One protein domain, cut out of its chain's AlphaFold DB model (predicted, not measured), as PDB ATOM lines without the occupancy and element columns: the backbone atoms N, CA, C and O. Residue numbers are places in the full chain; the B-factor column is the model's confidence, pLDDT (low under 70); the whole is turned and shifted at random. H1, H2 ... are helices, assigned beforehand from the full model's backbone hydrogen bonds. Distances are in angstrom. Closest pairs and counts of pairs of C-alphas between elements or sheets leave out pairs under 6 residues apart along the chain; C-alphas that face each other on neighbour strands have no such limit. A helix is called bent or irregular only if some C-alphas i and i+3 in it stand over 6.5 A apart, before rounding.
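AT A GLANCE: This is residues 5 to 90 of the 94 residues of an uncharacterized protein of Candidatus Nitrosocosmicus franklandus (UniProt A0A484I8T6). Picture a long helical arm, H1, with a small compact head at its far end, where H2 and H3 lie side by side and H2 crosses the end part of the arm. Residues 5 to 30, which belong to H1, stick out free of the head, and H1 is bent but its arms H1a and H1b stand at only 22 degrees. The printed part has 86 residues with three named helices, H1, H2 and H3 in that order, and no named strand; the class is all helix. The whole is extended, with a radius of gyration of the C-alphas of 19.2 A and spans of 63 by 26 by 25 A, and the arm makes the length.

IN THESE COORDINATES: Find C-alpha 5 at (77.443, 150.885, 82.203), where H1, residues 5 to 43, begins. By its hydrogen bonds H1 was assigned as one helix, but it is bent: C-alphas 24 and 27 are 6.6 A apart. Its arm H1a is residues 5 to 24, 31.7 A from first to last C-alpha, and its arm H1b is residues 27 to 43, 21.7 A long, with a kink of 36 degrees near residue 37. Look next at C-alpha 50 at (48.916, 109.049, 58.723), from where H2 runs through residues 50 to 64 over 21.2 A. H3, residues 77 to 87, is 15.4 A long and ends at C-alpha 87 at (59.103, 98.520, 67.096).

HOW THE PARTS SIT: Start from the free arm: H1a is apart from both H2 and H3. Further on, H1b touches H2 at a steep tilt of 64 degrees, opposite ways, and the closest C-alphas are those of Ala 38 and Lys 57, 5.2 A apart. With residues 38 to 42 alone, H1b only just touches H3, with 3 pairs of C-alphas within 8 A; the closest are those of Cys 42 and Gly 86, 6.9 A apart. The lines of H1b and H3 are about perpendicular, at 78 degrees. H2 touches H3 with 50 pairs of C-alphas within 8 A, at a shallow tilt of 31 degrees, the same way; look at Cys 56 and Gly 86, whose C-alphas are the closest at 4.1 A. In H2 and H3 every O i to N i+4 pair is within hydrogen-bond range, against 10 of 16 in H1a and 12 of 13 in H1b.

THE WHOLE: The two C-alphas farthest apart are those of Arg 5 and Gly 47, at 64.3 A. Without residues 5 to 30, the body spans 25 by 24 by 18 A. The printed part has no cut; the link from H1 to H2 is short, and that from H2 to H3, residues 65 to 76, is long. In the B-factor column, look for pLDDT under 70 at residues 5 to 41 and 43 to 46; the mean of the printed part of this model is 71.2.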
ATOM      1  N   ARG A   5      77.828 151.999  81.320       57.12
ATOM      2  CA  ARG A   5      77.443 150.885  82.203       57.12
ATOM      3  C   ARG A   5      76.140 150.224  81.760       57.12
ATOM      4  O   ARG A   5      75.979 149.020  81.945       57.12
ATOM      5  N   ARG A   6      75.248 150.978  81.106       55.31
ATOM      6  CA  ARG A   6      73.990 150.461  80.538       55.31
ATOM      7  C   ARG A   6      74.239 149.540  79.341       55.31
ATOM      8  O   ARG A   6      73.586 148.509  79.219       55.31
ATOM      9  N   LEU A   7      75.225 149.873  78.504       54.97
ATOM     10  CA  LEU A   7      75.616 149.072  77.339       54.97
ATOM     11  C   LEU A   7      76.184 147.704  77.758       54.97
ATOM     12  O   LEU A   7      75.821 146.673  77.196       54.97
ATOM     13  N   MET A   8      77.015 147.679  78.803       57.84
ATOM     14  CA  MET A   8      77.666 146.455  79.277       57.84
ATOM     15  C   MET A   8      76.696 145.482  79.973       57.84
ATOM     16  O   MET A   8      76.920 144.273  79.950       57.84
ATOM     17  N   GLN A   9      75.594 145.977  80.551       57.06
ATOM     18  CA  GLN A   9      74.518 145.131  81.085       57.06
ATOM     19  C   GLN A   9      73.631 144.528  79.984       57.06
ATOM     20  O   GLN A   9      73.263 143.359  80.078       57.06
ATOM     21  N   LEU A  10      73.347 145.284  78.918       55.97
ATOM     22  CA  LEU A  10      72.586 144.794  77.761       55.97
ATOM     23  C   LEU A  10      73.321 143.661  77.028       55.97
ATOM     24  O   LEU A  10      72.701 142.666  76.659       55.97
ATOM     25  N   ILE A  11      74.647 143.765  76.893       57.88
ATOM     26  CA  ILE A  11      75.483 142.715  76.287       57.88
ATOM     27  C   ILE A  11      75.441 141.423  77.120       57.88
ATOM     28  O   ILE A  11      75.298 140.340  76.561       57.88
ATOM     29  N   LYS A  12      75.499 141.511  78.458       52.88
ATOM     30  CA  LYS A  12      75.420 140.331  79.342       52.88
ATOM     31  C   LYS A  12      74.072 139.607  79.249       52.88
ATOM     32  O   LYS A  12      74.048 138.380  79.271       52.88
ATOM     33  N   LEU A  13      72.969 140.346  79.115       53.53
ATOM     34  CA  LEU A  13      71.633 139.764  78.931       53.53
ATOM     35  C   LEU A  13      71.488 139.068  77.567       53.53
ATOM     36  O   LEU A  13      70.898 137.993  77.491       53.53
ATOM     37  N   LEU A  14      72.084 139.632  76.511       54.53
ATOM     38  CA  LEU A  14      72.126 139.021  75.177       54.53
ATOM     39  C   LEU A  14      72.864 137.673  75.170       54.53
ATOM     40  O   LEU A  14      72.394 136.731  74.541       54.53
ATOM     41  N   VAL A  15      73.973 137.547  75.905       53.06
ATOM     42  CA  VAL A  15      74.751 136.294  75.972       53.06
ATOM     43  C   VAL A  15      73.974 135.164  76.662       53.06
ATOM     44  O   VAL A  15      74.043 134.019  76.222       53.06
ATOM     45  N   ILE A  16      73.189 135.471  77.700       54.25
ATOM     46  CA  ILE A  16      72.371 134.469  78.406       54.25
ATOM     47  C   ILE A  16      71.229 133.965  77.508       54.25
ATOM     48  O   ILE A  16      70.946 132.770  77.496       54.25
ATOM     49  N   ALA A  17      70.615 134.838  76.706       48.53
ATOM     50  CA  ALA A  17      69.532 134.455  75.798       48.53
ATOM     51  C   ALA A  17      69.978 133.481  74.684       48.53
ATOM     52  O   ALA A  17      69.206 132.607  74.294       48.53
ATOM     53  N   ILE A  18      71.224 133.584  74.203       52.00
ATOM     54  CA  ILE A  18      71.764 132.723  73.129       52.00
ATOM     55  C   ILE A  18      72.075 131.297  73.637       52.00
ATOM     56  O   ILE A  18      72.028 130.334  72.870       52.00
ATOM     57  N   ALA A  19      72.342 131.121  74.935       48.84
ATOM     58  CA  ALA A  19      72.608 129.799  75.510       48.84
ATOM     59  C   ALA A  19      71.339 128.928  75.621       48.84
ATOM     60  O   ALA A  19      71.410 127.712  75.456       48.84
ATOM     61  N   VAL A  20      70.168 129.536  75.847       50.81
ATOM     62  CA  VAL A  20      68.907 128.798  76.064       50.81
ATOM     63  C   VAL A  20      68.306 128.277  74.750       50.81
ATOM     64  O   VAL A  20      67.671 127.225  74.733       50.81
ATOM     65  N   THR A  21      68.554 128.942  73.619       47.25
ATOM     66  CA  THR A  21      68.048 128.501  72.304       47.25
ATOM     67  C   THR A  21      68.802 127.304  71.720       47.25
ATOM     68  O   THR A  21      68.262 126.604  70.865       47.25
ATOM     69  N   SER A  22      70.011 127.005  72.205       39.47
ATOM     70  CA  SER A  22      70.817 125.887  71.691       39.47
ATOM     71  C   SER A  22      70.322 124.508  72.156       39.47
ATOM     72  O   SER A  22      70.615 123.505  71.510       39.47
ATOM     73  N   MET A  23      69.528 124.434  73.230       47.81
ATOM     74  CA  MET A  23      69.011 123.154  73.744       47.81
ATOM     75  C   MET A  23      67.659 122.749  73.143       47.81
ATOM     76  O   MET A  23      67.256 121.599  73.278       47.81
ATOM     77  N   ALA A  24      66.977 123.657  72.437       47.72
ATOM     78  CA  ALA A  24      65.711 123.355  71.766       47.72
ATOM     79  C   ALA A  24      65.899 122.709  70.379       47.72
ATOM     80  O   ALA A  24      64.987 122.047  69.892       47.72
ATOM     81  N   LEU A  25      67.071 122.876  69.748       44.22
ATOM     82  CA  LEU A  25      67.339 122.403  68.379       44.22
ATOM     83  C   LEU A  25      68.330 121.233  68.292       44.22
ATOM     84  O   LEU A  25      68.425 120.584  67.250       44.22
ATOM     85  N   ALA A  26      69.046 120.922  69.375       44.41
ATOM     86  CA  ALA A  26      69.851 119.703  69.440       44.41
ATOM     87  C   ALA A  26      69.002 118.424  69.295       44.41
ATOM     88  O   ALA A  26      69.430 117.534  68.552       44.41
ATOM     89  N   PRO A  27      67.785 118.326  69.882       50.09
ATOM     90  CA  PRO A  27      66.910 117.206  69.585       50.09
ATOM     91  C   PRO A  27      66.577 117.182  68.095       50.09
ATOM     92  O   PRO A  27      66.671 116.132  67.494       50.09
ATOM     93  N   SER A  28      66.294 118.316  67.448       46.75
ATOM     94  CA  SER A  28      65.867 118.360  66.041       46.75
ATOM     95  C   SER A  28      66.884 117.768  65.063       46.75
ATOM     96  O   SER A  28      66.486 117.128  64.099       46.75
ATOM     97  N   LEU A  29      68.188 117.948  65.294       45.00
ATOM     98  CA  LEU A  29      69.242 117.427  64.410       45.00
ATOM     99  C   LEU A  29      69.479 115.918  64.573       45.00
ATOM    100  O   LEU A  29      69.813 115.244  63.597       45.00
ATOM    101  N   LEU A  30      69.283 115.387  65.783       44.31
ATOM    102  CA  LEU A  30      69.340 113.950  66.064       44.31
ATOM    103  C   LEU A  30      68.030 113.257  65.669       44.31
ATOM    104  O   LEU A  30      68.074 112.228  65.004       44.31
ATOM    105  N   ILE A  31      66.891 113.891  65.963       48.91
ATOM    106  CA  ILE A  31      65.545 113.502  65.527       48.91
ATOM    107  C   ILE A  31      65.479 113.464  64.003       48.91
ATOM    108  O   ILE A  31      64.813 112.591  63.478       48.91
ATOM    109  N   ASN A  32      66.184 114.325  63.261       44.75
ATOM    110  CA  ASN A  32      66.134 114.262  61.798       44.75
ATOM    111  C   ASN A  32      66.834 113.016  61.234       44.75
ATOM    112  O   ASN A  32      66.406 112.499  60.215       44.75
ATOM    113  N   LYS A  33      67.886 112.505  61.888       46.44
ATOM    114  CA  LYS A  33      68.607 111.295  61.446       46.44
ATOM    115  C   LYS A  33      67.849 110.014  61.792       46.44
ATOM    116  O   LYS A  33      67.769 109.113  60.961       46.44
ATOM    117  N   SER A  34      67.278 109.949  62.992       49.50
ATOM    118  CA  SER A  34      66.416 108.843  63.415       49.50
ATOM    119  C   SER A  34      65.064 108.880  62.701       49.50
ATOM    120  O   SER A  34      64.582 107.837  62.274       49.50
ATOM    121  N   ALA A  35      64.494 110.062  62.455       49.94
ATOM    122  CA  ALA A  35      63.306 110.210  61.620       49.94
ATOM    123  C   ALA A  35      63.570 109.835  60.162       49.94
ATOM    124  O   ALA A  35      62.679 109.239  59.584       49.94
ATOM    125  N   ASP A  36      64.747 110.103  59.579       53.28
ATOM    126  CA  ASP A  36      65.104 109.650  58.218       53.28
ATOM    127  C   ASP A  36      65.169 108.108  58.115       53.28
ATOM    128  O   ASP A  36      64.631 107.507  57.184       53.28
ATOM    129  N   ALA A  37      65.771 107.439  59.106       52.72
ATOM    130  CA  ALA A  37      65.835 105.973  59.162       52.72
ATOM    131  C   ALA A  37      64.463 105.327  59.461       52.72
ATOM    132  O   ALA A  37      64.086 104.319  58.846       52.72
ATOM    133  N   ALA A  38      63.679 105.945  60.349       55.38
ATOM    134  CA  ALA A  38      62.283 105.592  60.591       55.38
ATOM    135  C   ALA A  38      61.411 105.859  59.353       55.38
ATOM    136  O   ALA A  38      60.511 105.079  59.046       55.38
ATOM    137  N   SER A  39      61.694 106.937  58.620       57.62
ATOM    138  CA  SER A  39      61.042 107.314  57.369       57.62
ATOM    139  C   SER A  39      61.247 106.223  56.331       57.62
ATOM    140  O   SER A  39      60.253 105.663  55.891       57.62
ATOM    141  N   HIS A  40      62.472 105.775  56.054       63.09
ATOM    142  CA  HIS A  40      62.680 104.629  55.156       63.09
ATOM    143  C   HIS A  40      61.945 103.358  55.618       63.09
ATOM    144  O   HIS A  40      61.318 102.666  54.819       63.09
ATOM    145  N   SER A  41      61.945 103.062  56.919       65.25
ATOM    146  CA  SER A  41      61.301 101.851  57.445       65.25
ATOM    147  C   SER A  41      59.765 101.890  57.429       65.25
ATOM    148  O   SER A  41      59.134 100.828  57.395       65.25
ATOM    149  N   CYS A  42      59.146 103.070  57.460       75.50
ATOM    150  CA  CYS A  42      57.696 103.235  57.586       75.50
ATOM    151  C   CYS A  42      57.026 103.813  56.321       75.50
ATOM    152  O   CYS A  42      55.849 103.531  56.087       75.50
ATOM    153  N   GLU A  43      57.748 104.564  55.485       64.50
ATOM    154  CA  GLU A  43      57.228 105.258  54.291       64.50
ATOM    155  C   GLU A  43      57.078 104.350  53.066       64.50
ATOM    156  O   GLU A  43      56.210 104.605  52.230       64.50
ATOM    157  N   ASP A  44      57.798 103.225  53.007       62.62
ATOM    158  CA  ASP A  44      57.609 102.200  51.966       62.62
ATOM    159  C   ASP A  44      56.229 101.511  52.044       62.62
ATOM    160  O   ASP A  44      55.805 100.784  51.136       62.62
ATOM    161  N   THR A  45      55.477 101.748  53.121       63.31
ATOM    162  CA  THR A  45      54.178 101.119  53.365       63.31
ATOM    163  C   THR A  45      53.052 101.866  52.643       63.31
ATOM    164  O   THR A  45      52.314 102.665  53.225       63.31
ATOM    165  N   LYS A  46      52.876 101.591  51.344       66.88
ATOM    166  CA  LYS A  46      51.745 102.130  50.569       66.88
ATOM    167  C   LYS A  46      50.398 101.715  51.180       66.88
ATOM    168  O   LYS A  46      50.196 100.559  51.545       66.88
ATOM    169  N   GLY A  47      49.460 102.662  51.257       78.25
ATOM    170  CA  GLY A  47      48.086 102.420  51.723       78.25
ATOM    171  C   GLY A  47      47.884 102.471  53.242       78.25
ATOM    172  O   GLY A  47      46.818 102.085  53.721       78.25
ATOM    173  N   LYS A  48      48.874 102.933  54.013       85.19
ATOM    174  CA  LYS A  48      48.731 103.163  55.458       85.19
ATOM    175  C   LYS A  48      48.253 104.582  55.760       85.19
ATOM    176  O   LYS A  48      48.531 105.516  55.012       85.19
ATOM    177  N   SER A  49      47.496 104.728  56.847       87.56
ATOM    178  CA  SER A  49      47.023 106.030  57.316       87.56
ATOM    179  C   SER A  49      48.157 106.839  57.943       87.56
ATOM    180  O   SER A  49      49.182 106.285  58.342       87.56
ATOM    181  N   LYS A  50      47.958 108.155  58.056       86.06
ATOM    182  CA  LYS A  50      48.916 109.049  58.723       86.06
ATOM    183  C   LYS A  50      49.186 108.606  60.162       86.06
ATOM    184  O   LYS A  50      50.346 108.476  60.525       86.06
ATOM    185  N   ASP A  51      48.137 108.253  60.904       88.62
ATOM    186  CA  ASP A  51      48.240 107.715  62.264       88.62
ATOM    187  C   ASP A  51      49.115 106.462  62.339       88.62
ATOM    188  O   ASP A  51      49.948 106.334  63.230       88.62
ATOM    189  N   TRP A  52      48.953 105.530  61.392       91.25
ATOM    190  CA  TRP A  52      49.781 104.325  61.343       91.25
ATOM    191  C   TRP A  52      51.252 104.667  61.089       91.25
ATOM    192  O   TRP A  52      52.139 104.080  61.703       91.25
ATOM    193  N   ILE A  53      51.521 105.622  60.196       88.12
ATOM    194  CA  ILE A  53      52.888 106.067  59.892       88.12
ATOM    195  C   ILE A  53      53.512 106.742  61.119       88.12
ATOM    196  O   ILE A  53      54.662 106.455  61.439       88.12
ATOM    197  N   GLU A  54      52.763 107.591  61.823       88.50
ATOM    198  CA  GLU A  54      53.207 108.255  63.054       88.50
ATOM    199  C   GLU A  54      53.544 107.236  64.145       88.50
ATOM    200  O   GLU A  54      54.660 107.243  64.662       88.50
ATOM    201  N   GLY A  55      52.640 106.281  64.394       91.00
ATOM    202  CA  GLY A  55      52.895 105.187  65.326       91.00
ATOM    203  C   GLY A  55      54.145 104.402  64.937       91.00
ATOM    204  O   GLY A  55      55.016 104.187  65.771       91.00
ATOM    205  N   CYS A  56      54.288 104.031  63.661       91.19
ATOM    206  CA  CYS A  56      55.460 103.307  63.163       91.19
ATOM    207  C   CYS A  56      56.771 104.058  63.412       91.19
ATOM    208  O   CYS A  56      57.740 103.452  63.870       91.19
ATOM    209  N   LYS A  57      56.804 105.375  63.184       87.94
ATOM    210  CA  LYS A  57      57.994 106.185  63.475       87.94
ATOM    211  C   LYS A  57      58.314 106.191  64.972       87.94
ATOM    212  O   LYS A  57      59.476 106.019  65.331       87.94
ATOM    213  N   GLN A  58      57.298 106.318  65.824       88.94
ATOM    214  CA  GLN A  58      57.471 106.338  67.276       88.94
ATOM    215  C   GLN A  58      57.960 104.993  67.825       88.94
ATOM    216  O   GLN A  58      58.971 104.949  68.514       88.94
ATOM    217  N   GLY A  59      57.326 103.882  67.447       90.81
ATOM    218  CA  GLY A  59      57.738 102.564  67.936       90.81
ATOM    219  C   GLY A  59      59.135 102.156  67.467       90.81
ATOM    220  O   GLY A  59      59.867 101.508  68.211       90.81
ATOM    221  N   TRP A  60      59.534 102.552  66.251       89.81
ATOM    222  CA  TRP A  60      60.912 102.362  65.789       89.81
ATOM    223  C   TRP A  60      61.896 103.153  66.655       89.81
ATOM    224  O   TRP A  60      62.875 102.584  67.132       89.81
ATOM    225  N   TYR A  61      61.601 104.435  66.891       86.38
ATOM    226  CA  TYR A  61      62.435 105.325  67.695       86.38
ATOM    227  C   TYR A  61      62.617 104.801  69.120       86.38
ATOM    228  O   TYR A  61      63.750 104.724  69.594       86.38
ATOM    229  N   ASP A  62      61.532 104.390  69.776       89.38
ATOM    230  CA  ASP A  62      61.584 103.899  71.151       89.38
ATOM    231  C   ASP A  62      62.453 102.641  71.269       89.38
ATOM    232  O   ASP A  62      63.282 102.542  72.175       89.38
ATOM    233  N   HIS A  63      62.331 101.697  70.330       88.62
ATOM    234  CA  HIS A  63      63.149 100.485  70.358       88.62
ATOM    235  C   HIS A  63      64.622 100.760  70.010       88.62
ATOM    236  O   HIS A  63      65.508 100.162  70.623       88.62
ATOM    237  N   ASP A  64      64.895 101.682  69.081       87.12
ATOM    238  CA  ASP A  64      66.255 102.125  68.730       87.12
ATOM    239  C   ASP A  64      66.958 102.815  69.917       87.12
ATOM    240  O   ASP A  64      68.149 102.620  70.146       87.12
ATOM    241  N   HIS A  65      66.196 103.531  70.751       87.44
ATOM    242  CA  HIS A  65      66.688 104.168  71.981       87.44
ATOM    243  C   HIS A  65      66.668 103.240  73.204       87.44
ATOM    244  O   HIS A  65      66.924 103.690  74.323       87.44
ATOM    245  N   CYS A  66      66.390 101.946  73.017       88.06
ATOM    246  CA  CYS A  66      66.288 100.963  74.096       88.06
ATOM    247  C   CYS A  66      65.257 101.327  75.182       88.06
ATOM    248  O   CYS A  66      65.399 100.907  76.335       88.06
ATOM    249  N   TYR A  67      64.229 102.106  74.840       88.69
ATOM    250  CA  TYR A  67      63.112 102.380  75.739       88.69
ATOM    251  C   TYR A  67      62.230 101.136  75.896       88.69
ATOM    252  O   TYR A  67      62.468 100.097  75.277       88.69
ATOM    253  N   GLY A  68      61.253 101.201  76.801       87.50
ATOM    254  CA  GLY A  68      60.203 100.187  76.906       87.50
ATOM    255  C   GLY A  68      59.132 100.405  75.838       87.50
ATOM    256  O   GLY A  68      58.976 101.518  75.348       87.50
ATOM    257  N   ALA A  69      58.407  99.345  75.469       86.81
ATOM    258  CA  ALA A  69      57.277  99.475  74.554       86.81
ATOM    259  C   ALA A  69      56.131 100.176  75.285       86.81
ATOM    260  O   ALA A  69      55.470  99.559  76.120       86.81
ATOM    261  N   ASP A  70      55.928 101.448  74.964       87.19
ATOM    262  CA  ASP A  70      54.933 102.320  75.578       87.19
ATOM    263  C   ASP A  70      54.263 103.180  74.495       87.19
ATOM    264  O   ASP A  70      54.645 104.326  74.256       87.19
ATOM    265  N   PRO A  71      53.323 102.601  73.731       85.81
ATOM    266  CA  PRO A  71      52.579 103.375  72.758       85.81
ATOM    267  C   PRO A  71      51.623 104.332  73.475       85.81
ATOM    268  O   PRO A  71      50.762 103.872  74.220       85.81
ATOM    269  N   ASP A  72      51.723 105.632  73.174       81.50
ATOM    270  CA  ASP A  72      50.875 106.693  73.736       81.50
ATOM    271  C   ASP A  72      49.408 106.265  73.943       81.50
ATOM    272  O   ASP A  72      48.726 105.822  73.010       81.50
ATOM    273  N   ASP A  73      48.893 106.464  75.155       79.81
ATOM    274  CA  ASP A  73      47.490 106.223  75.484       79.81
ATOM    275  C   ASP A  73      46.537 107.140  74.692       79.81
ATOM    276  O   ASP A  73      46.822 108.305  74.406       79.81
ATOM    277  N   GLY A  74      45.355 106.617  74.346       84.25
ATOM    278  CA  GLY A  74      44.290 107.386  73.687       84.25
ATOM    279  C   GLY A  74      44.478 107.614  72.183       84.25
ATOM    280  O   GLY A  74      43.738 108.401  71.587       84.25
ATOM    281  N   LYS A  75      45.434 106.932  71.547       90.00
ATOM    282  CA  LYS A  75      45.647 106.997  70.095       90.00
ATOM    283  C   LYS A  75      44.694 106.074  69.330       90.00
ATOM    284  O   LYS A  75      43.984 105.241  69.892       90.00
ATOM    285  N   SER A  76      44.647 106.224  68.007       89.50
ATOM    286  CA  SER A  76      43.815 105.368  67.161       89.50
ATOM    287  C   SER A  76      44.376 103.942  67.074       89.50
ATOM    288  O   SER A  76      45.576 103.706  67.199       89.50
ATOM    289  N   GLN A  77      43.525 102.954  66.779       92.69
ATOM    290  CA  GLN A  77      43.981 101.567  66.584       92.69
ATOM    291  C   GLN A  77      45.036 101.436  65.467       92.69
ATOM    292  O   GLN A  77      45.893 100.552  65.496       92.69
ATOM    293  N   GLN A  78      44.988 102.334  64.484       90.19
ATOM    294  CA  GLN A  78      45.943 102.388  63.384       90.19
ATOM    295  C   GLN A  78      47.320 102.834  63.877       90.19
ATOM    296  O   GLN A  78      48.311 102.223  63.485       90.19
ATOM    297  N   PHE A  79      47.369 103.813  64.782       92.12
ATOM    298  CA  PHE A  79      48.599 104.227  65.447       92.12
ATOM    299  C   PHE A  79      49.239 103.068  66.213       92.12
ATOM    300  O   PHE A  79      50.392 102.746  65.948       92.12
ATOM    301  N   TYR A  80      48.491 102.368  67.072       90.62
ATOM    302  CA  TYR A  80      49.032 101.220  67.817       90.62
ATOM    303  C   TYR A  80      49.568 100.130  66.880       90.62
ATOM    304  O   TYR A  80      50.656  99.594  67.084       90.62
ATOM    305  N   SER A  81      48.833  99.821  65.805       92.19
ATOM    306  CA  SER A  81      49.297  98.869  64.790       92.19
ATOM    307  C   SER A  81      50.592  99.328  64.113       92.19
ATOM    308  O   SER A  81      51.465  98.501  63.841       92.19
ATOM    309  N   GLY A  82      50.716 100.629  63.851       92.12
ATOM    310  CA  GLY A  82      51.931 101.253  63.349       92.12
ATOM    311  C   GLY A  82      53.081 101.107  64.331       92.12
ATOM    312  O   GLY A  82      54.126 100.583  63.959       92.12
ATOM    313  N   TYR A  83      52.857 101.475  65.590       92.88
ATOM    314  CA  TYR A  83      53.837 101.421  66.671       92.88
ATOM    315  C   TYR A  83      54.520 100.068  66.770       92.88
ATOM    316  O   TYR A  83      55.738  99.974  66.647       92.88
ATOM    317  N   PHE A  84      53.749  98.986  66.866       91.88
ATOM    318  CA  PHE A  84      54.338  97.649  66.942       91.88
ATOM    319  C   PHE A  84      55.032  97.210  65.645       91.88
ATOM    320  O   PHE A  84      55.934  96.373  65.687       91.88
ATOM    321  N   ALA A  85      54.631  97.739  64.485       90.88
ATOM    322  CA  ALA A  85      55.328  97.481  63.229       90.88
ATOM    323  C   ALA A  85      56.693  98.186  63.184       90.88
ATOM    324  O   ALA A  85      57.670  97.570  62.759       90.88
ATOM    325  N   GLY A  86      56.761  99.431  63.658       89.81
ATOM    326  CA  GLY A  86      58.000 100.187  63.824       89.81
ATOM    327  C   GLY A  86      58.929  99.558  64.853       89.81
ATOM    328  O   GLY A  86      60.095  99.310  64.558       89.81
ATOM    329  N   TRP A  87      58.382  99.188  66.013       90.19
ATOM    330  CA  TRP A  87      59.103  98.520  67.096       90.19
ATOM    331  C   TRP A  87      59.861  97.292  66.604       90.19
ATOM    332  O   TRP A  87      61.051  97.154  66.842       90.19
ATOM    333  N   LYS A  88      59.217  96.414  65.827       88.12
ATOM    334  CA  LYS A  88      59.867  95.208  65.276       88.12
ATOM    335  C   LYS A  88      61.055  95.496  64.352       88.12
ATOM    336  O   LYS A  88      61.844  94.587  64.116       88.12
ATOM    337  N   LYS A  89      61.135  96.703  63.792       84.62
ATOM    338  CA  LYS A  89      62.210  97.143  62.892       84.62
ATOM    339  C   LYS A  89      63.291  97.959  63.604       84.62
ATOM    340  O   LYS A  89      64.369  98.120  63.043       84.62
ATOM    341  N   GLY A  90      62.995  98.517  64.777       79.44
ATOM    342  CA  GLY A  90      64.000  99.167  65.616       79.44
ATOM    343  C   GLY A  90      64.949  98.130  66.212       79.44
ATOM    344  O   GLY A  90      64.609  96.948  66.306       79.44
TER     345      GLY A  90